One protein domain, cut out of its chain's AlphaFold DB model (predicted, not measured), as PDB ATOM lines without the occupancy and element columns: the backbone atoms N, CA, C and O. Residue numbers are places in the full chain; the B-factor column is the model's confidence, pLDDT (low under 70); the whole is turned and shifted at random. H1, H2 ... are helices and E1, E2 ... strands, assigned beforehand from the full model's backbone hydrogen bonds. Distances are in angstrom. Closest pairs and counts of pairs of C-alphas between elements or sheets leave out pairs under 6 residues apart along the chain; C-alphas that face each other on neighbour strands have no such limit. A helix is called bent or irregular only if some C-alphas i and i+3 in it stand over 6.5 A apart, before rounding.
ATOM      1  N   TYR A   5      35.445 -54.833  42.875       94.06
ATOM      2  CA  TYR A   5      34.558 -53.709  43.166       94.06
ATOM      3  C   TYR A   5      34.771 -53.178  44.584       94.06
ATOM      4  O   TYR A   5      34.983 -51.976  44.770       94.06
ATOM      5  N   THR A   6      34.760 -54.065  45.584       93.81
ATOM      6  CA  THR A   6      34.940 -53.669  46.987       93.81
ATOM      7  C   THR A   6      36.293 -52.996  47.216       93.81
ATOM      8  O   THR A   6      36.368 -52.023  47.970       93.81
ATOM      9  N   ASP A   7      37.349 -53.439  46.532       92.62
ATOM     10  CA  ASP A   7      38.682 -52.844  46.653       92.62
ATOM     11  C   ASP A   7      38.762 -51.438  46.029       92.62
ATOM     12  O   ASP A   7      39.343 -50.529  46.630       92.62
ATOM     13  N   TYR A   8      38.105 -51.201  44.887       94.75
ATOM     14  CA  TYR A   8      37.943 -49.845  44.343       94.75
ATOM     15  C   TYR A   8      37.100 -48.958  45.268       94.75
ATOM     16  O   TYR A   8      37.487 -47.825  45.573       94.75
ATOM     17  N   ALA A   9      35.967 -49.470  45.754       94.50
ATOM     18  CA  ALA A   9      35.059 -48.736  46.629       94.50
ATOM     19  C   ALA A   9      35.742 -48.310  47.934       94.50
ATOM     20  O   ALA A   9      35.579 -47.164  48.361       94.50
ATOM     21  N   ALA A  10      36.563 -49.180  48.528       92.44
ATOM     22  CA  ALA A  10      37.287 -48.906  49.766       92.44
ATOM     23  C   ALA A  10      38.223 -47.690  49.668       92.44
ATOM     24  O   ALA A  10      38.400 -46.970  50.651       92.44
ATOM     25  N   VAL A  11      38.805 -47.431  48.493       92.12
ATOM     26  CA  VAL A  11      39.692 -46.281  48.277       92.12
ATOM     27  C   VAL A  11      38.908 -45.055  47.816       92.12
ATOM     28  O   VAL A  11      39.086 -43.965  48.370       92.12
ATOM     29  N   LEU A  12      38.033 -45.205  46.819       94.38
ATOM     30  CA  LEU A  12      37.365 -44.069  46.179       94.38
ATOM     31  C   LEU A  12      36.358 -43.384  47.107       94.38
ATOM     32  O   LEU A  12      36.352 -42.157  47.186       94.38
ATOM     33  N   THR A  13      35.561 -44.146  47.861       93.81
ATOM     34  CA  THR A  13      34.540 -43.575  48.765       93.81
ATOM     35  C   THR A  13      35.140 -42.817  49.949       93.81
ATOM     36  O   THR A  13      34.492 -41.942  50.519       93.81
ATOM     37  N   VAL A  14      36.392 -43.117  50.309       93.19
ATOM     38  CA  VAL A  14      37.114 -42.444  51.397       93.19
ATOM     39  C   VAL A  14      37.781 -41.152  50.917       93.19
ATOM     40  O   VAL A  14      37.865 -40.187  51.675       93.19
ATOM     41  N   ASN A  15      38.265 -41.119  49.671       92.19
ATOM     42  CA  ASN A  15      39.123 -40.039  49.165       92.19
ATOM     43  C   ASN A  15      38.432 -39.090  48.171       92.19
ATOM     44  O   ASN A  15      39.004 -38.055  47.810       92.19
ATOM     45  N   ARG A  16      37.215 -39.405  47.715       93.75
ATOM     46  CA  ARG A  16      36.414 -38.568  46.812       93.75
ATOM     47  C   ARG A  16      35.044 -38.265  47.406       93.75
ATOM     48  O   ARG A  16      34.508 -39.025  48.202       93.75
ATOM     49  N   ALA A  17      34.471 -37.141  46.976       94.19
ATOM     50  CA  ALA A  17      33.060 -36.863  47.210       94.19
ATOM     51  C   ALA A  17      32.197 -37.903  46.482       94.19
ATOM     52  O   ALA A  17      32.572 -38.368  45.405       94.19
ATOM     53  N   GLU A  18      31.035 -38.215  47.050       93.25
ATOM     54  CA  GLU A  18      30.092 -39.204  46.515       93.25
ATOM     55  C   GLU A  18      29.742 -38.941  45.045       93.25
ATOM     56  O   GLU A  18      29.825 -39.850  44.226       93.25
ATOM     57  N   GLU A  19      29.503 -37.677  44.679       91.75
ATOM     58  CA  GLU A  19      29.196 -37.244  43.306       91.75
ATOM     59  C   GLU A  19      30.281 -37.604  42.277       91.75
ATOM     60  O   GLU A  19      30.002 -37.675  41.081       91.75
ATOM     61  N   ARG A  20      31.524 -37.828  42.725       93.12
ATOM     62  CA  ARG A  20      32.631 -38.289  41.878       93.12
ATOM     63  C   ARG A  20      32.895 -39.781  42.050       93.12
ATOM     64  O   ARG A  20      33.157 -40.450  41.058       93.12
ATOM     65  N   ALA A  21      32.842 -40.295  43.278       95.56
ATOM     66  CA  ALA A  21      33.108 -41.701  43.567       95.56
ATOM     67  C   ALA A  21      32.071 -42.626  42.916       95.56
ATOM     68  O   ALA A  21      32.464 -43.601  42.283       95.56
ATOM     69  N   ALA A  22      30.777 -42.304  43.030       96.56
ATOM     70  CA  ALA A  22      29.699 -43.154  42.531       96.56
ATOM     71  C   ALA A  22      29.804 -43.403  41.014       96.56
ATOM     72  O   ALA A  22      29.927 -44.567  40.645       96.56
ATOM     73  N   PRO A  23      29.946 -42.381  40.142       96.31
ATOM     74  CA  PRO A  23      30.131 -42.627  38.712       96.31
ATOM     75  C   PRO A  23      31.348 -43.490  38.359       96.31
ATOM     76  O   PRO A  23      31.294 -44.286  37.429       96.31
ATOM     77  N   PHE A  24      32.466 -43.359  39.081       97.94
ATOM     78  CA  PHE A  24      33.623 -44.226  38.843       97.94
ATOM     79  C   PHE A  24      33.350 -45.676  39.247       97.94
ATOM     80  O   PHE A  24      33.815 -46.585  38.566       97.94
ATOM     81  N   LEU A  25      32.600 -45.903  40.325       97.69
ATOM     82  CA  LEU A  25      32.202 -47.247  40.740       97.69
ATOM     83  C   LEU A  25      31.168 -47.855  39.789       97.69
ATOM     84  O   LEU A  25      31.270 -49.040  39.487       97.69
ATOM     85  N   ASP A  26      30.256 -47.052  39.245       97.50
ATOM     86  CA  ASP A  26      29.334 -47.494  38.194       97.50
ATOM     87  C   ASP A  26      30.110 -47.933  36.939       97.50
ATOM     88  O   ASP A  26      29.823 -48.983  36.367       97.50
ATOM     89  N   LEU A  27      31.168 -47.201  36.556       97.81
ATOM     90  CA  LEU A  27      32.066 -47.623  35.472       97.81
ATOM     91  C   LEU A  27      32.811 -48.927  35.786       97.81
ATOM     92  O   LEU A  27      33.064 -49.693  34.859       97.81
ATOM     93  N   VAL A  28      33.182 -49.188  37.046       97.25
ATOM     94  CA  VAL A  28      33.790 -50.471  37.447       97.25
ATOM     95  C   VAL A  28      32.802 -51.605  37.208       97.25
ATOM     96  O   VAL A  28      33.160 -52.555  36.517       97.25
ATOM     97  N   THR A  29      31.572 -51.480  37.715       96.38
ATOM     98  CA  THR A  29      30.509 -52.480  37.526       96.38
ATOM     99  C   THR A  29      30.278 -52.749  36.045       96.38
ATOM    100  O   THR A  29      30.411 -53.885  35.599       96.38
ATOM    101  N   LEU A  30      30.074 -51.691  35.257       96.31
ATOM    102  CA  LEU A  30      29.835 -51.820  33.824       96.31
ATOM    103  C   LEU A  30      31.017 -52.481  33.099       96.31
ATOM    104  O   LEU A  30      30.847 -53.336  32.241       96.31
ATOM    105  N   CYS A  31      32.250 -52.120  33.447       96.50
ATOM    106  CA  CYS A  31      33.425 -52.751  32.855       96.50
ATOM    107  C   CYS A  31      33.524 -54.244  33.219       96.50
ATOM    108  O   CYS A  31      33.902 -55.041  32.359       96.50
ATOM    109  N   MET A  32      33.181 -54.636  34.449       95.38
ATOM    110  CA  MET A  32      33.140 -56.045  34.868       95.38
ATOM    111  C   MET A  32      32.082 -56.828  34.086       95.38
ATOM    112  O   MET A  32      32.402 -57.865  33.509       95.38
ATOM    113  N   ASP A  33      30.870 -56.286  33.951       94.69
ATOM    114  CA  ASP A  33      29.777 -56.924  33.202       94.69
ATOM    115  C   ASP A  33      30.153 -57.191  31.732       94.69
ATOM    116  O   ASP A  33      29.715 -58.171  31.127       94.69
ATOM    117  N   TYR A  34      31.043 -56.368  31.169       94.00
ATOM    118  CA  TYR A  34      31.535 -56.491  29.794       94.00
ATOM    119  C   TYR A  34      32.923 -57.150  29.662       94.00
ATOM    120  O   TYR A  34      33.525 -57.118  28.579       94.00
ATOM    121  N   GLY A  35      33.414 -57.801  30.723       93.31
ATOM    122  CA  GLY A  35      34.586 -58.684  30.700       93.31
ATOM    123  C   GLY A  35      35.941 -57.984  30.839       93.31
ATOM    124  O   GLY A  35      36.962 -58.514  30.391       93.31
ATOM    125  N   TYR A  36      35.979 -56.791  31.436       95.19
ATOM    126  CA  TYR A  36      37.218 -56.055  31.713       95.19
ATOM    127  C   TYR A  36      37.807 -56.346  33.105       95.19
ATOM    128  O   TYR A  36      38.722 -55.641  33.533       95.19
ATOM    129  N   ASP A  37      37.378 -57.408  33.795       93.44
ATOM    130  CA  ASP A  37      37.874 -57.798  35.128       93.44
ATOM    131  C   ASP A  37      39.400 -57.913  35.183       93.44
ATOM    132  O   ASP A  37      40.041 -57.472  36.135       93.44
ATOM    133  N   VAL A  38      40.009 -58.468  34.130       92.12
ATOM    134  CA  VAL A  38      41.467 -58.622  34.039       92.12
ATOM    135  C   VAL A  38      42.158 -57.261  34.012       92.12
ATOM    136  O   VAL A  38      43.161 -57.079  34.697       92.12
ATOM    137  N   ALA A  39      41.621 -56.292  33.268       92.62
ATOM    138  CA  ALA A  39      42.176 -54.941  33.220       92.62
ATOM    139  C   ALA A  39      41.964 -54.199  34.549       92.62
ATOM    140  O   ALA A  39      42.866 -53.515  35.023       92.62
ATOM    141  N   LEU A  40      40.802 -54.372  35.180       95.38
ATOM    142  CA  LEU A  40      40.495 -53.794  36.490       95.38
ATOM    143  C   LEU A  40      41.319 -54.427  37.625       95.38
ATOM    144  O   LEU A  40      41.588 -53.778  38.633       95.38
ATOM    145  N   SER A  41      41.803 -55.661  37.453       94.31
ATOM    146  CA  SER A  41      42.700 -56.307  38.419       94.31
ATOM    147  C   SER A  41      44.053 -55.592  38.583       94.31
ATOM    148  O   SER A  41      44.758 -55.835  39.566       94.31
ATOM    149  N   ASP A  42      44.377 -54.628  37.707       92.19
ATOM    150  CA  ASP A  42      45.513 -53.710  37.869       92.19
ATOM    151  C   ASP A  42      45.417 -52.873  39.165       92.19
ATOM    152  O   ASP A  42      46.416 -52.290  39.601       92.19
ATOM    153  N   VAL A  43      44.263 -52.851  39.849       90.44
ATOM    154  CA  VAL A  43      44.132 -52.353  41.233       90.44
ATOM    155  C   VAL A  43      45.184 -52.973  42.167       90.44
ATOM    156  O   VAL A  43      45.750 -52.264  42.995       90.44
ATOM    157  N   TYR A  44      45.553 -54.245  41.977       91.12
ATOM    158  CA  TYR A  44      46.553 -54.944  42.798       91.12
ATOM    159  C   TYR A  44      47.996 -54.745  42.324       91.12
ATOM    160  O   TYR A  44      48.941 -55.160  43.004       91.12
ATOM    161  N   TRP A  45      48.192 -54.138  41.154       90.62
ATOM    162  CA  TRP A  45      49.506 -53.963  40.558       90.62
ATOM    163  C   TRP A  45      50.094 -52.592  40.898       90.62
ATOM    164  O   TRP A  45      49.578 -51.560  40.483       90.62
ATOM    165  N   GLN A  46      51.222 -52.597  41.615       90.69
ATOM    166  CA  GLN A  46      51.969 -51.390  42.003       90.69
ATOM    167  C   GLN A  46      51.108 -50.318  42.715       90.69
ATOM    168  O   GLN A  46      51.074 -49.172  42.261       90.69
ATOM    169  N   PRO A  47      50.427 -50.658  43.830       90.69
ATOM    170  CA  PRO A  47      49.660 -49.681  44.598       90.69
ATOM    171  C   PRO A  47      50.568 -48.589  45.176       90.69
ATOM    172  O   PRO A  47      51.691 -48.861  45.619       90.69
ATOM    173  N   SER A  48      50.076 -47.352  45.187       91.06
ATOM    174  CA  SER A  48      50.759 -46.225  45.813       91.06
ATOM    175  C   SER A  48      50.523 -46.215  47.321       91.06
ATOM    176  O   SER A  48      49.436 -46.512  47.811       91.06
ATOM    177  N   SER A  49      51.555 -45.837  48.075       90.50
ATOM    178  CA  SER A  49      51.427 -45.590  49.513       90.50
ATOM    179  C   SER A  49      50.767 -44.247  49.837       90.50
ATOM    180  O   SER A  49      50.351 -44.049  50.976       90.50
ATOM    181  N   ASP A  50      50.724 -43.312  48.880       92.81
ATOM    182  CA  ASP A  50      50.024 -42.034  49.029       92.81
ATOM    183  C   ASP A  50      48.558 -42.198  48.582       92.81
ATOM    184  O   ASP A  50      48.322 -42.504  47.410       92.81
ATOM    185  N   PRO A  51      47.567 -41.983  49.473       88.69
ATOM    186  CA  PRO A  51      46.149 -42.097  49.134       88.69
ATOM    187  C   PRO A  51      45.705 -41.201  47.973       88.69
ATOM    188  O   PRO A  51      44.816 -41.586  47.211       88.69
ATOM    189  N   ALA A  52      46.298 -40.013  47.818       89.94
ATOM    190  CA  ALA A  52      45.940 -39.100  46.739       89.94
ATOM    191  C   ALA A  52      46.413 -39.639  45.382       89.94
ATOM    192  O   ALA A  52      45.629 -39.682  44.429       89.94
ATOM    193  N   ASP A  53      47.661 -40.108  45.323       93.12
ATOM    194  CA  ASP A  53      48.229 -40.728  44.125       93.12
ATOM    195  C   ASP A  53      47.517 -42.041  43.791       93.12
ATOM    196  O   ASP A  53      47.222 -42.307  42.626       93.12
ATOM    197  N   GLU A  54      47.187 -42.842  44.808       93.94
ATOM    198  CA  GLU A  54      46.454 -44.091  44.627       93.94
ATOM    199  C   GLU A  54      45.063 -43.838  44.047       93.94
ATOM    200  O   GLU A  54      44.675 -44.477  43.075       93.94
ATOM    201  N   THR A  55      44.342 -42.840  44.562       94.75
ATOM    202  CA  THR A  55      43.021 -42.463  44.038       94.75
ATOM    203  C   THR A  55      43.092 -42.113  42.550       94.75
ATOM    204  O   THR A  55      42.284 -42.600  41.763       94.75
ATOM    205  N   VAL A  56      44.078 -41.308  42.139       95.38
ATOM    206  CA  VAL A  56      44.260 -40.928  40.727       95.38
ATOM    207  C   VAL A  56      44.663 -42.131  39.870       95.38
ATOM    208  O   VAL A  56      44.182 -42.265  38.743       95.38
ATOM    209  N   ARG A  57      45.509 -43.027  40.392       96.31
ATOM    210  CA  ARG A  57      45.899 -44.267  39.709       96.31
ATOM    211  C   ARG A  57      44.683 -45.150  39.438       96.31
ATOM    212  O   ARG A  57      44.506 -45.597  38.307       96.31
ATOM    213  N   LEU A  58      43.836 -45.360  40.447       96.88
ATOM    214  CA  LEU A  58      42.620 -46.164  40.329       96.88
ATOM    215  C   LEU A  58      41.622 -45.554  39.341       96.88
ATOM    216  O   LEU A  58      41.171 -46.259  38.440       96.88
ATOM    217  N   GLU A  59      41.353 -44.247  39.436       97.31
ATOM    218  CA  GLU A  59      40.537 -43.519  38.451       97.31
ATOM    219  C   GLU A  59      41.104 -43.709  37.026       97.31
ATOM    220  O   GLU A  59      40.350 -43.944  36.084       97.31
ATOM    221  N   GLY A  60      42.432 -43.690  36.857       97.19
ATOM    222  CA  GLY A  60      43.100 -43.919  35.572       97.19
ATOM    223  C   GLY A  60      42.901 -45.323  34.984       97.19
ATOM    224  O   GLY A  60      42.713 -45.454  33.772       97.19
ATOM    225  N   ILE A  61      42.901 -46.371  35.815       97.75
ATOM    226  CA  ILE A  61      42.608 -47.748  35.372       97.75
ATOM    227  C   ILE A  61      41.156 -47.854  34.894       97.75
ATOM    228  O   ILE A  61      40.890 -48.439  33.839       97.75
ATOM    229  N   ILE A  62      40.229 -47.237  35.631       98.12
ATOM    230  CA  ILE A  62      38.808 -47.211  35.273       98.12
ATOM    231  C   ILE A  62      38.614 -46.471  33.947       98.12
ATOM    232  O   ILE A  62      37.992 -47.013  33.039       98.12
ATOM    233  N   VAL A  63      39.219 -45.288  33.779       98.25
ATOM    234  CA  VAL A  63      39.159 -44.523  32.520       98.25
ATOM    235  C   VAL A  63      39.666 -45.344  31.339       98.25
ATOM    236  O   VAL A  63      39.024 -45.375  30.293       98.25
ATOM    237  N   LYS A  64      40.801 -46.035  31.487       97.81
ATOM    238  CA  LYS A  64      41.349 -46.886  30.421       97.81
ATOM    239  C   LYS A  64      40.370 -47.997  30.029       97.81
ATOM    240  O   LYS A  64      40.208 -48.259  28.838       97.81
ATOM    241  N   SER A  65      39.725 -48.621  31.013       97.69
ATOM    242  CA  SER A  65      38.748 -49.693  30.794       97.69
ATOM    243  C   SER A  65      37.472 -49.162  30.135       97.69
ATOM    244  O   SER A  65      37.053 -49.696  29.113       97.69
ATOM    245  N   ALA A  66      36.936 -48.038  30.617       97.75
ATOM    246  CA  ALA A  66      35.757 -47.385  30.049       97.75
ATOM    247  C   ALA A  66      35.984 -46.916  28.602       97.75
ATOM    248  O   ALA A  66      35.131 -47.116  27.743       97.75
ATOM    249  N   VAL A  67      37.155 -46.345  28.292       97.88
ATOM    250  CA  VAL A  67      37.521 -45.963  26.915       97.88
ATOM    251  C   VAL A  67      37.637 -47.196  26.017       97.88
ATOM    252  O   VAL A  67      37.211 -47.164  24.863       97.88
ATOM    253  N   ALA A  68      38.209 -48.292  26.522       96.81
ATOM    254  CA  ALA A  68      38.293 -49.537  25.769       96.81
ATOM    255  C   ALA A  68      36.904 -50.139  25.502       96.81
ATOM    256  O   ALA A  68      36.661 -50.591  24.382       96.81
ATOM    257  N   LEU A  69      35.999 -50.094  26.486       96.75
ATOM    258  CA  LEU A  69      34.605 -50.503  26.326       96.75
ATOM    259  C   LEU A  69      33.888 -49.620  25.300       96.75
ATOM    260  O   LEU A  69      33.298 -50.148  24.365       96.75
ATOM    261  N   GLY A  70      34.014 -48.294  25.404       95.38
ATOM    262  CA  GLY A  70      33.462 -47.356  24.424       95.38
ATOM    263  C   GLY A  70      33.907 -47.689  23.002       95.38
ATOM    264  O   GLY A  70      33.067 -47.860  22.124       95.38
ATOM    265  N   ASN A  71      35.208 -47.897  22.778       93.56
ATOM    266  CA  ASN A  71      35.721 -48.281  21.458       93.56
ATOM    267  C   ASN A  71      35.123 -49.604  20.958       93.56
ATOM    268  O   ASN A  71      34.785 -49.707  19.780       93.56
ATOM    269  N   ARG A  72      34.965 -50.602  21.839       91.44
ATOM    270  CA  ARG A  72      34.316 -51.880  21.504       91.44
ATOM    271  C   ARG A  72      32.845 -51.691  21.125       91.44
ATOM    272  O   ARG A  72      32.369 -52.369  20.221       91.44
ATOM    273  N   LEU A  73      32.155 -50.767  21.787       90.88
ATOM    274  CA  LEU A  73      30.769 -50.391  21.501       90.88
ATOM    275  C   LEU A  73      30.639 -49.405  20.331       90.88
ATOM    276  O   LEU A  73      29.531 -49.003  20.010       90.88
ATOM    277  N   GLY A  74      31.738 -49.003  19.684       90.88
ATOM    278  CA  GLY A  74      31.720 -48.080  18.549       90.88
ATOM    279  C   GLY A  74      31.650 -46.594  18.919       90.88
ATOM    280  O   GLY A  74      31.373 -45.773  18.048       90.88
ATOM    281  N   VAL A  75      31.927 -46.219  20.169       94.38
ATOM    282  CA  VAL A  75      32.007 -44.824  20.635       94.38
ATOM    283  C   VAL A  75      33.433 -44.490  21.066       94.38
ATOM    284  O   VAL A  75      33.928 -44.952  22.093       94.38
ATOM    285  N   ALA A  76      34.105 -43.638  20.298       94.88
ATOM    286  CA  ALA A  76      35.438 -43.168  20.640       94.88
ATOM    287  C   ALA A  76      35.348 -42.074  21.714       94.88
ATOM    288  O   ALA A  76      34.908 -40.958  21.436       94.88
ATOM    289  N   LEU A  77      35.792 -42.387  22.932       96.88
ATOM    290  CA  LEU A  77      35.785 -41.470  24.074       96.88
ATOM    291  C   LEU A  77      37.151 -40.802  24.277       96.88
ATOM    292  O   LEU A  77      38.196 -41.442  24.143       96.88
ATOM    293  N   ASN A  78      37.152 -39.526  24.660       96.44
ATOM    294  CA  ASN A  78      38.356 -38.799  25.052       96.44
ATOM    295  C   ASN A  78      38.751 -39.145  26.501       96.44
ATOM    296  O   ASN A  78      38.037 -38.757  27.428       96.44
ATOM    297  N   PRO A  79      39.908 -39.792  26.747       96.56
ATOM    298  CA  PRO A  79      40.291 -40.223  28.093       96.56
ATOM    299  C   PRO A  79      40.388 -39.082  29.114       96.56
ATOM    300  O   PRO A  79      40.093 -39.273  30.292       96.56
ATOM    301  N   GLN A  80      40.805 -37.885  28.681       95.44
ATOM    302  CA  GLN A  80      40.930 -36.736  29.582       95.44
ATOM    303  C   GLN A  80      39.563 -36.233  30.040       95.44
ATOM    304  O   GLN A  80      39.400 -35.871  31.206       95.44
ATOM    305  N   GLU A  81      38.585 -36.242  29.138       95.75
ATOM    306  CA  GLU A  81      37.222 -35.841  29.459       95.75
ATOM    307  C   GLU A  81      36.481 -36.930  30.224       95.75
ATOM    308  O   GLU A  81      35.788 -36.595  31.173       95.75
ATOM    309  N   VAL A  82      36.717 -38.218  29.951       96.19
ATOM    310  CA  VAL A  82      36.185 -39.318  30.781       96.19
ATOM    311  C   VAL A  82      36.615 -39.160  32.243       96.19
ATOM    312  O   VAL A  82      35.807 -39.296  33.158       96.19
ATOM    313  N   PHE A  83      37.875 -38.785  32.485       95.69
ATOM    314  CA  PHE A  83      38.369 -38.520  33.839       95.69
ATOM    315  C   PHE A  83      37.678 -37.317  34.515       95.69
ATOM    316  O   PHE A  83      37.566 -37.257  35.746       95.69
ATOM    317  N   ARG A  84      37.246 -36.320  33.736       94.00
ATOM    318  CA  ARG A  84      36.581 -35.101  34.229       94.00
ATOM    319  C   ARG A  84      35.074 -35.284  34.399       94.00
ATOM    320  O   ARG A  84      34.528 -34.766  35.369       94.00
ATOM    321  N   LYS A  85      34.453 -36.040  33.495       93.50
ATOM    322  CA  LYS A  85      33.015 -36.249  33.303       93.50
ATOM    323  C   LYS A  85      32.655 -37.751  33.380       93.50
ATOM    324  O   LYS A  85      32.152 -38.330  32.409       93.50
ATOM    325  N   PRO A  86      32.943 -38.440  34.505       94.62
ATOM    326  CA  PRO A  86      32.674 -39.873  34.615       94.62
ATOM    327  C   PRO A  86      31.168 -40.173  34.596       94.62
ATOM    328  O   PRO A  86      30.765 -41.187  34.043       94.62
ATOM    329  N   LYS A  87      30.326 -39.267  35.113       93.94
ATOM    330  CA  LYS A  87      28.861 -39.410  35.123       93.94
ATOM    331  C   LYS A  87      28.279 -39.474  33.710       93.94
ATOM    332  O   LYS A  87      27.468 -40.340  33.406       93.94
ATOM    333  N   GLU A  88      28.702 -38.570  32.838       94.50
ATOM    334  CA  GLU A  88      28.301 -38.535  31.434       94.50
ATOM    335  C   GLU A  88      28.819 -39.769  30.694       94.50
ATOM    336  O   GLU A  88      28.102 -40.334  29.874       94.50
ATOM    337  N   THR A  89      30.023 -40.234  31.043       95.62
ATOM    338  CA  THR A  89      30.586 -41.467  30.480       95.62
ATOM    339  C   THR A  89      29.746 -42.690  30.847       95.62
ATOM    340  O   THR A  89      29.433 -43.482  29.963       95.62
ATOM    341  N   VAL A  90      29.336 -42.827  32.116       95.38
ATOM    342  CA  VAL A  90      28.425 -43.899  32.554       95.38
ATOM    343  C   VAL A  90      27.150 -43.860  31.729       95.38
ATOM    344  O   VAL A  90      26.793 -44.866  31.139       95.38
ATOM    345  N   ARG A  91      26.507 -42.695  31.619       94.88
ATOM    346  CA  ARG A  91      25.232 -42.557  30.902       94.88
ATOM    347  C   ARG A  91      25.315 -42.950  29.432       94.88
ATOM    348  O   ARG A  91      24.375 -43.553  28.928       94.88
ATOM    349  N   ILE A  92      26.423 -42.631  28.759       94.56
ATOM    350  CA  ILE A  92      26.661 -43.070  27.378       94.56
ATOM    351  C   ILE A  92      26.737 -44.592  27.316       94.56
ATOM    352  O   ILE A  92      26.041 -45.209  26.513       94.56
ATOM    353  N   LEU A  93      27.609 -45.185  28.133       95.62
ATOM    354  CA  LEU A  93      27.888 -46.612  28.055       95.62
ATOM    355  C   LEU A  93      26.664 -47.421  28.507       95.62
ATOM    356  O   LEU A  93      26.203 -48.239  27.725       95.62
ATOM    357  N   ASP A  94      26.086 -47.105  29.668       95.19
ATOM    358  CA  ASP A  94      24.854 -47.704  30.211       95.19
ATOM    359  C   ASP A  94      23.647 -47.509  29.274       95.19
ATOM    360  O   ASP A  94      22.849 -48.421  29.060       95.19
ATOM    361  N   GLY A  95      23.559 -46.335  28.635       92.50
ATOM    362  CA  GLY A  95      22.580 -46.031  27.588       92.50
ATOM    363  C   GLY A  95      22.615 -47.052  26.459       92.50
ATOM    364  O   GLY A  95      21.613 -47.705  26.175       92.50
ATOM    365  N   ILE A  96      23.794 -47.218  25.857       91.25
ATOM    366  CA  ILE A  96      24.015 -48.116  24.716       91.25
ATOM    367  C   ILE A  96      23.849 -49.588  25.108       91.25
ATOM    368  O   ILE A  96      23.447 -50.392  24.272       91.25
ATOM    369  N   THR A  97      24.186 -49.955  26.343       90.56
ATOM    370  CA  THR A  97      24.221 -51.357  26.777       90.56
ATOM    371  C   THR A  97      22.912 -51.890  27.339       90.56
ATOM    372  O   THR A  97      22.732 -53.103  27.347       90.56
ATOM    373  N   SER A  98      22.039 -51.028  27.861       89.19
ATOM    374  CA  SER A  98      20.810 -51.459  28.542       89.19
ATOM    375  C   SER A  98      19.720 -50.392  28.492       89.19
ATOM    376  O   SER A  98      18.609 -50.660  28.036       89.19
ATOM    377  N   LYS A  99      20.006 -49.153  28.915       91.12
ATOM    378  CA  LYS A  99      18.931 -48.197  29.219       91.12
ATOM    379  C   LYS A  99      18.108 -47.744  28.027       91.12
ATOM    380  O   LYS A  99      16.947 -47.408  28.228       91.12
ATOM    381  N   PHE A 100      18.664 -47.713  26.819       90.75
ATOM    382  CA  PHE A 100      17.873 -47.380  25.629       90.75
ATOM    383  C   PHE A 100      16.879 -48.481  25.262       90.75
ATOM    384  O   PHE A 100      15.809 -48.170  24.753       90.75
ATOM    385  N   GLU A 101      17.217 -49.738  25.538       83.12
ATOM    386  CA  GLU A 101      16.356 -50.893  25.288       83.12
ATOM    387  C   GLU A 101      15.250 -51.025  26.343       83.12
ATOM    388  O   GLU A 101      14.115 -51.353  26.015       83.12
ATOM    389  N   GLU A 102      15.555 -50.720  27.604       86.56
ATOM    390  CA  GLU A 102      14.586 -50.778  28.708       86.56
ATOM    391  C   GLU A 102      13.610 -49.588  28.739       86.56
ATOM    392  O   GLU A 102      12.721 -49.539  29.594       86.56
ATOM    393  N   PHE A 103      13.797 -48.586  27.875       89.62
ATOM    394  CA  PHE A 103      13.047 -47.340  27.958       89.62
ATOM    395  C   PHE A 103      11.634 -47.473  27.383       89.62
ATOM    396  O   PHE A 103      11.443 -47.921  26.257       89.62
ATOM    397  N   GLU A 104      10.638 -47.023  28.148       86.31
ATOM    398  CA  GLU A 104       9.226 -47.210  27.791       86.31
ATOM    399  C   GLU A 104       8.811 -46.424  26.530       86.31
ATOM    400  O   GLU A 104       8.087 -46.955  25.695       86.31
ATOM    401  N   ASP A 105       9.268 -45.176  26.355       88.06
ATOM    402  CA  ASP A 105       8.897 -44.333  25.200       88.06
ATOM    403  C   ASP A 105       9.852 -44.570  24.016       88.06
ATOM    404  O   ASP A 105      10.728 -43.759  23.684       88.06
ATOM    405  N   THR A 106       9.693 -45.746  23.406       84.88
ATOM    406  CA  THR A 106      10.474 -46.199  22.244       84.88
ATOM    407  C   THR A 106      10.199 -45.337  21.010       84.88
ATOM    408  O   THR A 106      11.128 -45.030  20.264       84.88
ATOM    409  N   ASP A 107       8.957 -44.885  20.813       85.12
ATOM    410  CA  ASP A 107       8.557 -44.021  19.695       85.12
ATOM    411  C   ASP A 107       9.366 -42.721  19.650       85.12
ATOM    412  O   ASP A 107       9.871 -42.317  18.594       85.12
ATOM    413  N   THR A 108       9.544 -42.068  20.801       90.00
ATOM    414  CA  THR A 108      10.340 -40.842  20.876       90.00
ATOM    415  C   THR A 108      11.817 -41.127  20.619       90.00
ATOM    416  O   THR A 108      12.454 -40.386  19.865       90.00
ATOM    417  N   LEU A 109      12.369 -42.215  21.171       90.88
ATOM    418  CA  LEU A 109      13.750 -42.624  20.886       90.88
ATOM    419  C   LEU A 109      13.965 -42.924  19.403       90.88
ATOM    420  O   LEU A 109      14.958 -42.483  18.823       90.88
ATOM    421  N   TYR A 110      13.020 -43.613  18.768       88.12
ATOM    422  CA  TYR A 110      13.065 -43.889  17.341       88.12
ATOM    423  C   TYR A 110      13.024 -42.591  16.527       88.12
ATOM    424  O   TYR A 110      13.836 -42.400  15.621       88.12
ATOM    425  N   GLY A 111      12.155 -41.645  16.899       89.06
ATOM    426  CA  GLY A 111      12.103 -40.313  16.297       89.06
ATOM    427  C   GLY A 111      13.428 -39.546  16.400       89.06
ATOM    428  O   GLY A 111      13.834 -38.904  15.429       89.06
ATOM    429  N   LEU A 112      14.132 -39.651  17.532       91.62
ATOM    430  CA  LEU A 112      15.460 -39.052  17.720       91.62
ATOM    431  C   LEU A 112      16.515 -39.698  16.816       91.62
ATOM    432  O   LEU A 112      17.273 -38.984  16.166       91.62
ATOM    433  N   VAL A 113      16.546 -41.030  16.724       89.50
ATOM    434  CA  VAL A 113      17.491 -41.745  15.845       89.50
ATOM    435  C   VAL A 113      17.243 -41.427  14.367       89.50
ATOM    436  O   VAL A 113      18.179 -41.383  13.568       89.50
ATOM    437  N   MET A 114      15.993 -41.146  14.000       86.31
ATOM    438  CA  MET A 114      15.587 -40.803  12.636       86.31
ATOM    439  C   MET A 114      15.644 -39.295  12.324       86.31
ATOM    440  O   MET A 114      15.235 -38.888  11.237       86.31
ATOM    441  N   SER A 115      16.172 -38.460  13.228       88.94
ATOM    442  CA  SER A 115      16.178 -36.992  13.089       88.94
ATOM    443  C   SER A 115      17.031 -36.468  11.924       88.94
ATOM    444  O   SER A 115      16.812 -35.354  11.443       88.94
ATOM    445  N   GLY A 116      18.002 -37.262  11.459       85.25
ATOM    446  CA  GLY A 116      18.979 -36.859  10.443       85.25
ATOM    447  C   GLY A 116      20.124 -35.992  10.981       85.25
ATOM    448  O   GLY A 116      20.912 -35.468  10.190       85.25
ATOM    449  N   GLU A 117      20.227 -35.829  12.302       90.12
ATOM    450  CA  GLU A 117      21.365 -35.184  12.961       90.12
ATOM    451  C   GLU A 117      22.630 -36.059  12.909       90.12
ATOM    452  O   GLU A 117      22.609 -37.204  12.449       90.12
ATOM    453  N   THR A 118      23.772 -35.520  13.354       89.75
ATOM    454  CA  THR A 118      24.993 -36.336  13.416       89.75
ATOM    455  C   THR A 118      24.875 -37.390  14.525       89.75
ATOM    456  O   THR A 118      24.206 -37.140  15.532       89.75
ATOM    457  N   PRO A 119      25.544 -38.549  14.385       90.88
ATOM    458  CA  PRO A 119      25.516 -39.622  15.381       90.88
ATOM    459  C   PRO A 119      25.795 -39.167  16.823       90.88
ATOM    460  O   PRO A 119      25.182 -39.663  17.765       90.88
ATOM    461  N   GLU A 120      26.699 -38.204  17.003       90.94
ATOM    462  CA  GLU A 120      27.042 -37.622  18.302       90.94
ATOM    463  C   GLU A 120      25.859 -36.863  18.923       90.94
ATOM    464  O   GLU A 120      25.560 -37.060  20.100       90.94
ATOM    465  N   TYR A 121      25.163 -36.038  18.133       90.69
ATOM    466  CA  TYR A 121      23.994 -35.280  18.592       90.69
ATOM    467  C   TYR A 121      22.794 -36.183  18.880       90.69
ATOM    468  O   TYR A 121      22.080 -35.951  19.857       90.69
ATOM    469  N   ILE A 122      22.604 -37.234  18.076       92.12
ATOM    470  CA  ILE A 122      21.570 -38.247  18.321       92.12
ATOM    471  C   ILE A 122      21.822 -38.917  19.673       92.12
ATOM    472  O   ILE A 122      20.938 -38.927  20.528       92.12
ATOM    473  N   LEU A 123      23.042 -39.416  19.902       92.00
ATOM    474  CA  LEU A 123      23.403 -40.096  21.146       92.00
ATOM    475  C   LEU A 123      23.258 -39.177  22.372       92.00
ATOM    476  O   LEU A 123      22.772 -39.610  23.417       92.00
ATOM    477  N   GLU A 124      23.651 -37.905  22.244       92.62
ATOM    478  CA  GLU A 124      23.462 -36.887  23.284       92.62
ATOM    479  C   GLU A 124      21.986 -36.666  23.605       92.62
ATOM    480  O   GLU A 124      21.597 -36.702  24.774       92.62
ATOM    481  N   SER A 125      21.156 -36.497  22.578       92.31
ATOM    482  CA  SER A 125      19.718 -36.281  22.732       92.31
ATOM    483  C   SER A 125      19.024 -37.485  23.363       92.31
ATOM    484  O   SER A 125      18.217 -37.310  24.275       92.31
ATOM    485  N   MET A 126      19.389 -38.703  22.956       92.69
ATOM    486  CA  MET A 126      18.886 -39.932  23.572       92.69
ATOM    487  C   MET A 126      19.262 -40.006  25.053       92.69
ATOM    488  O   MET A 126      18.398 -40.245  25.891       92.69
ATOM    489  N   CYS A 127      20.520 -39.730  25.410       93.81
ATOM    490  CA  CYS A 127      20.935 -39.725  26.813       93.81
ATOM    491  C   CYS A 127      20.198 -38.653  27.630       93.81
ATOM    492  O   CYS A 127      19.733 -38.935  28.732       93.81
ATOM    493  N   ARG A 128      20.056 -37.428  27.114       93.31
ATOM    494  CA  ARG A 128      19.284 -36.375  27.797       93.31
ATOM    495  C   ARG A 128      17.860 -36.815  28.078       93.31
ATOM    496  O   ARG A 128      17.373 -36.620  29.188       93.31
ATOM    497  N   TYR A 129      17.232 -37.420  27.080       94.06
ATOM    498  CA  TYR A 129      15.847 -37.839  27.152       94.06
ATOM    499  C   TYR A 129      15.650 -39.003  28.132       94.06
ATOM    500  O   TYR A 129      14.863 -38.876  29.068       94.06
ATOM    501  N   VAL A 130      16.434 -40.077  28.006       94.06
ATOM    502  CA  VAL A 130      16.325 -41.268  28.870       94.06
ATOM    503  C   VAL A 130      16.666 -40.965  30.326       94.06
ATOM    504  O   VAL A 130      15.976 -41.424  31.234       94.06
ATOM    505  N   TYR A 131      17.705 -40.166  30.576       92.88
ATOM    506  CA  TYR A 131      18.121 -39.832  31.941       92.88
ATOM    507  C   TYR A 131      17.438 -38.579  32.508       92.88
ATOM    508  O   TYR A 131      17.715 -38.221  33.657       92.88
ATOM    509  N   GLY A 132      16.587 -37.900  31.730       91.00
ATOM    510  CA  GLY A 132      15.892 -36.675  32.135       91.00
ATOM    511  C   GLY A 132      16.830 -35.550  32.587       91.00
ATOM    512  O   GLY A 132      16.530 -34.853  33.556       91.00
ATOM    513  N   ASP A 133      17.993 -35.406  31.945       87.50
ATOM    514  CA  ASP A 133      19.021 -34.432  32.333       87.50
ATOM    515  C   ASP A 133      19.481 -33.593  31.139       87.50
ATOM    516  O   ASP A 133      20.400 -33.963  30.409       87.50
ATOM    517  N   ASP A 134      18.866 -32.420  30.990       81.25
ATOM    518  CA  ASP A 134      19.151 -31.464  29.915       81.25
ATOM    519  C   ASP A 134      20.585 -30.905  29.945       81.25
ATOM    520  O   ASP A 134      21.054 -30.359  28.947       81.25
ATOM    521  N   ASN A 135      21.307 -31.046  31.066       79.94
ATOM    522  CA  ASN A 135      22.670 -30.527  31.216       79.94
ATOM    523  C   ASN A 135      23.749 -31.522  30.771       79.94
ATOM    524  O   ASN A 135      24.940 -31.246  30.921       79.94
ATOM    525  N   ILE A 136      23.367 -32.693  30.253       80.81
ATOM    526  CA  ILE A 136      24.330 -33.601  29.632       80.81
ATOM    527  C   ILE A 136      24.899 -32.922  28.387       80.81
ATOM    528  O   ILE A 136      24.146 -32.552  27.490       80.81
ATOM    529  N   HIS A 137      26.221 -32.788  28.320       81.56
ATOM    530  CA  HIS A 137      26.929 -32.260  27.155       81.56
ATOM    531  C   HIS A 137      28.121 -33.158  26.822       81.56
ATOM    532  O   HIS A 137      29.050 -33.294  27.629       81.56
ATOM    533  N   PHE A 138      28.106 -33.749  25.628       84.50
ATOM    534  CA  PHE A 138      29.151 -34.650  25.135       84.50
ATOM    535  C   PHE A 138      30.275 -33.931  24.404       84.50
ATOM    536  O   PHE A 138      31.235 -34.584  23.989       84.50
ATOM    537  N   GLU A 139      30.200 -32.602  24.309       79.75
ATOM    538  CA  GLU A 139      31.285 -31.771  23.799       79.75
ATOM    539  C   GLU A 139      32.610 -32.156  24.477       79.75
ATOM    540  O   GLU A 139      32.696 -32.300  25.707       79.75
ATOM    541  N   ASP A 140      33.611 -32.401  23.630       86.94
ATOM    542  CA  ASP A 140      34.953 -32.911  23.929       86.94
ATOM    543  C   ASP A 140      35.045 -34.339  24.502       86.94
ATOM    544  O   ASP A 140      36.124 -34.941  24.443       86.94
ATOM    545  N   LEU A 141      33.950 -34.901  25.032       93.31
ATOM    546  CA  LEU A 141      33.896 -36.252  25.598       93.31
ATOM    547  C   LEU A 141      33.826 -37.322  24.507       93.31
ATOM    548  O   LEU A 141      34.577 -38.298  24.562       93.31
ATOM    549  N   VAL A 142      32.950 -37.134  23.520       93.75
ATOM    550  CA  VAL A 142      32.791 -38.051  22.386       93.75
ATOM    551  C   VAL A 142      33.577 -37.512  21.197       93.75
ATOM    552  O   VAL A 142      33.301 -36.436  20.678       93.75
ATOM    553  N   ILE A 143      34.577 -38.273  20.759       92.81
ATOM    554  CA  ILE A 143      35.406 -37.944  19.593       92.81
ATOM    555  C   ILE A 143      34.689 -38.349  18.303       92.81
ATOM    556  O   ILE A 143      34.833 -37.682  17.279       92.81
ATOM    557  N   ARG A 144      33.995 -39.491  18.328       91.12
ATOM    558  CA  ARG A 144      33.303 -40.068  17.172       91.12
ATOM    559  C   ARG A 144      32.330 -41.143  17.622       91.12
ATOM    560  O   ARG A 144      32.687 -41.950  18.482       91.12
ATOM    561  N   VAL A 145      31.187 -41.236  16.956       91.38
ATOM    562  CA  VAL A 145      30.328 -42.425  17.022       91.38
ATOM    563  C   VAL A 145      30.365 -43.165  15.685       91.38
ATOM    564  O   VAL A 145      30.237 -42.562  14.621       91.38
ATOM    565  N   SER A 146      30.585 -44.478  15.725       87.00
ATOM    566  CA  SER A 146      30.569 -45.321  14.531       87.00
ATOM    567  C   SER A 146      29.150 -45.386  13.946       87.00
ATOM    568  O   SER A 146      28.188 -45.577  14.699       87.00
TER     569      SER A 146
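What this domain is: This is residues 5 to 146 of the 284 residues of an uncharacterized protein of Escherichia coli (UniProt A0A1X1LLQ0). Two groups of helices sit at opposite ends of the model: the hairpins H1-H2 and H3-H4 pack together at one end, the smaller hairpin H7-H8 makes the other, and H6 with a small two-stranded ribbon, E1 and E2, lies between them. The longest helix, H4, runs from the first end towards the ribbon, with H5 packed on it, and the link after H8 brings E2 back beside E1. The printed part has 142 residues, mostly helix by class, with eight named helices and two named strands in the order H1 H2 H3 H4 E1 H5 H6 H7 H8 E2; the sheet, E1 - E2, is antiparallel. The whole is compact, with a radius of gyration of the C-alphas of 15.7 A, and only just elongated, with spans of 51 by 26 by 26 A.

How they stand to each other: E1, residues 75 to 77, and E2, residues 142 to 145, are antiparallel at 170 degrees; N 76 and O 144, 2.9 A apart, are within hydrogen-bond range. The closest C-alphas of H4, residues 51 to 72, and E1 are those of Val 67 and Leu 77, 5.6 A. H4 is the hub, touching five helices. Its residues 59 to 67 alone touch H5, residues 79 to 84, closest at C-alphas Val 63 and Phe 83, 6.2 A. H3, residues 37 to 44, forms a hairpin with H4, at a shallow tilt of 11 degrees, opposite ways; C-alphas Val 43 and Leu 58 are closest, 6.4 A. H1, residues 5 to 15, and H2, residues 18 to 33, form another, closest at C-alphas Leu 12 and Ala 21, 5.5 A. H4 touches H1 with residues 51 to 58 alone, closest at C-alphas Thr 55 and Leu 12, 6.3 A, and H2 with residues 59 to 69 alone, closest at C-alphas Ile 62 and Val 28, 6.4 A. H6, residues 86 to 99, touches H2, closest at C-alphas Lys 87 and Pro 23, 5.0 A, and only just touches H4, with 3 pairs of C-alphas within 8 A, closest at Leu 93 and Gly 70, 6.7 A. H6 is about perpendicular, at 88 degrees, to H8, residues 119 to 131, which it touches, closest at C-alphas Gly 95 and Cys 127, 6.6 A. H7, residues 106 to 113, forms a hairpin with H8, closest at C-alphas Val 113 and Ile 122, 5.9 A. H4 and H7 are apart. Every O i to N i+4 pair is within hydrogen-bond range in H4, H5, H6, H7 and H8, against 5 of 7 in H1, 10 of 12 in H2 and 1 of 4 in H3, where 5 of 5 O i to N i+3 pairs are.

Where its parts are: H4 measures 31.6 A from first to last C-alpha, H2 22.2 A, H8 18.1 A, H6 16.9 A and H1 15.6 A. H6 is only just irregular, with C-alphas 96 and 99 6.8 A apart. H1 begins at C-alpha 5, (34.558, -53.709, 43.166), H4 ends at C-alpha 72, (34.316, -51.880, 21.504), and E2 ends at C-alpha 145, (30.328, -42.425, 17.022).

The domain as a whole: The two C-alphas farthest apart, those of Ser 49 and Asp 107, are 52.2 A apart. The printed part has no cut and no long link. Its mean pLDDT is 92.6, and no printed residue is under 70.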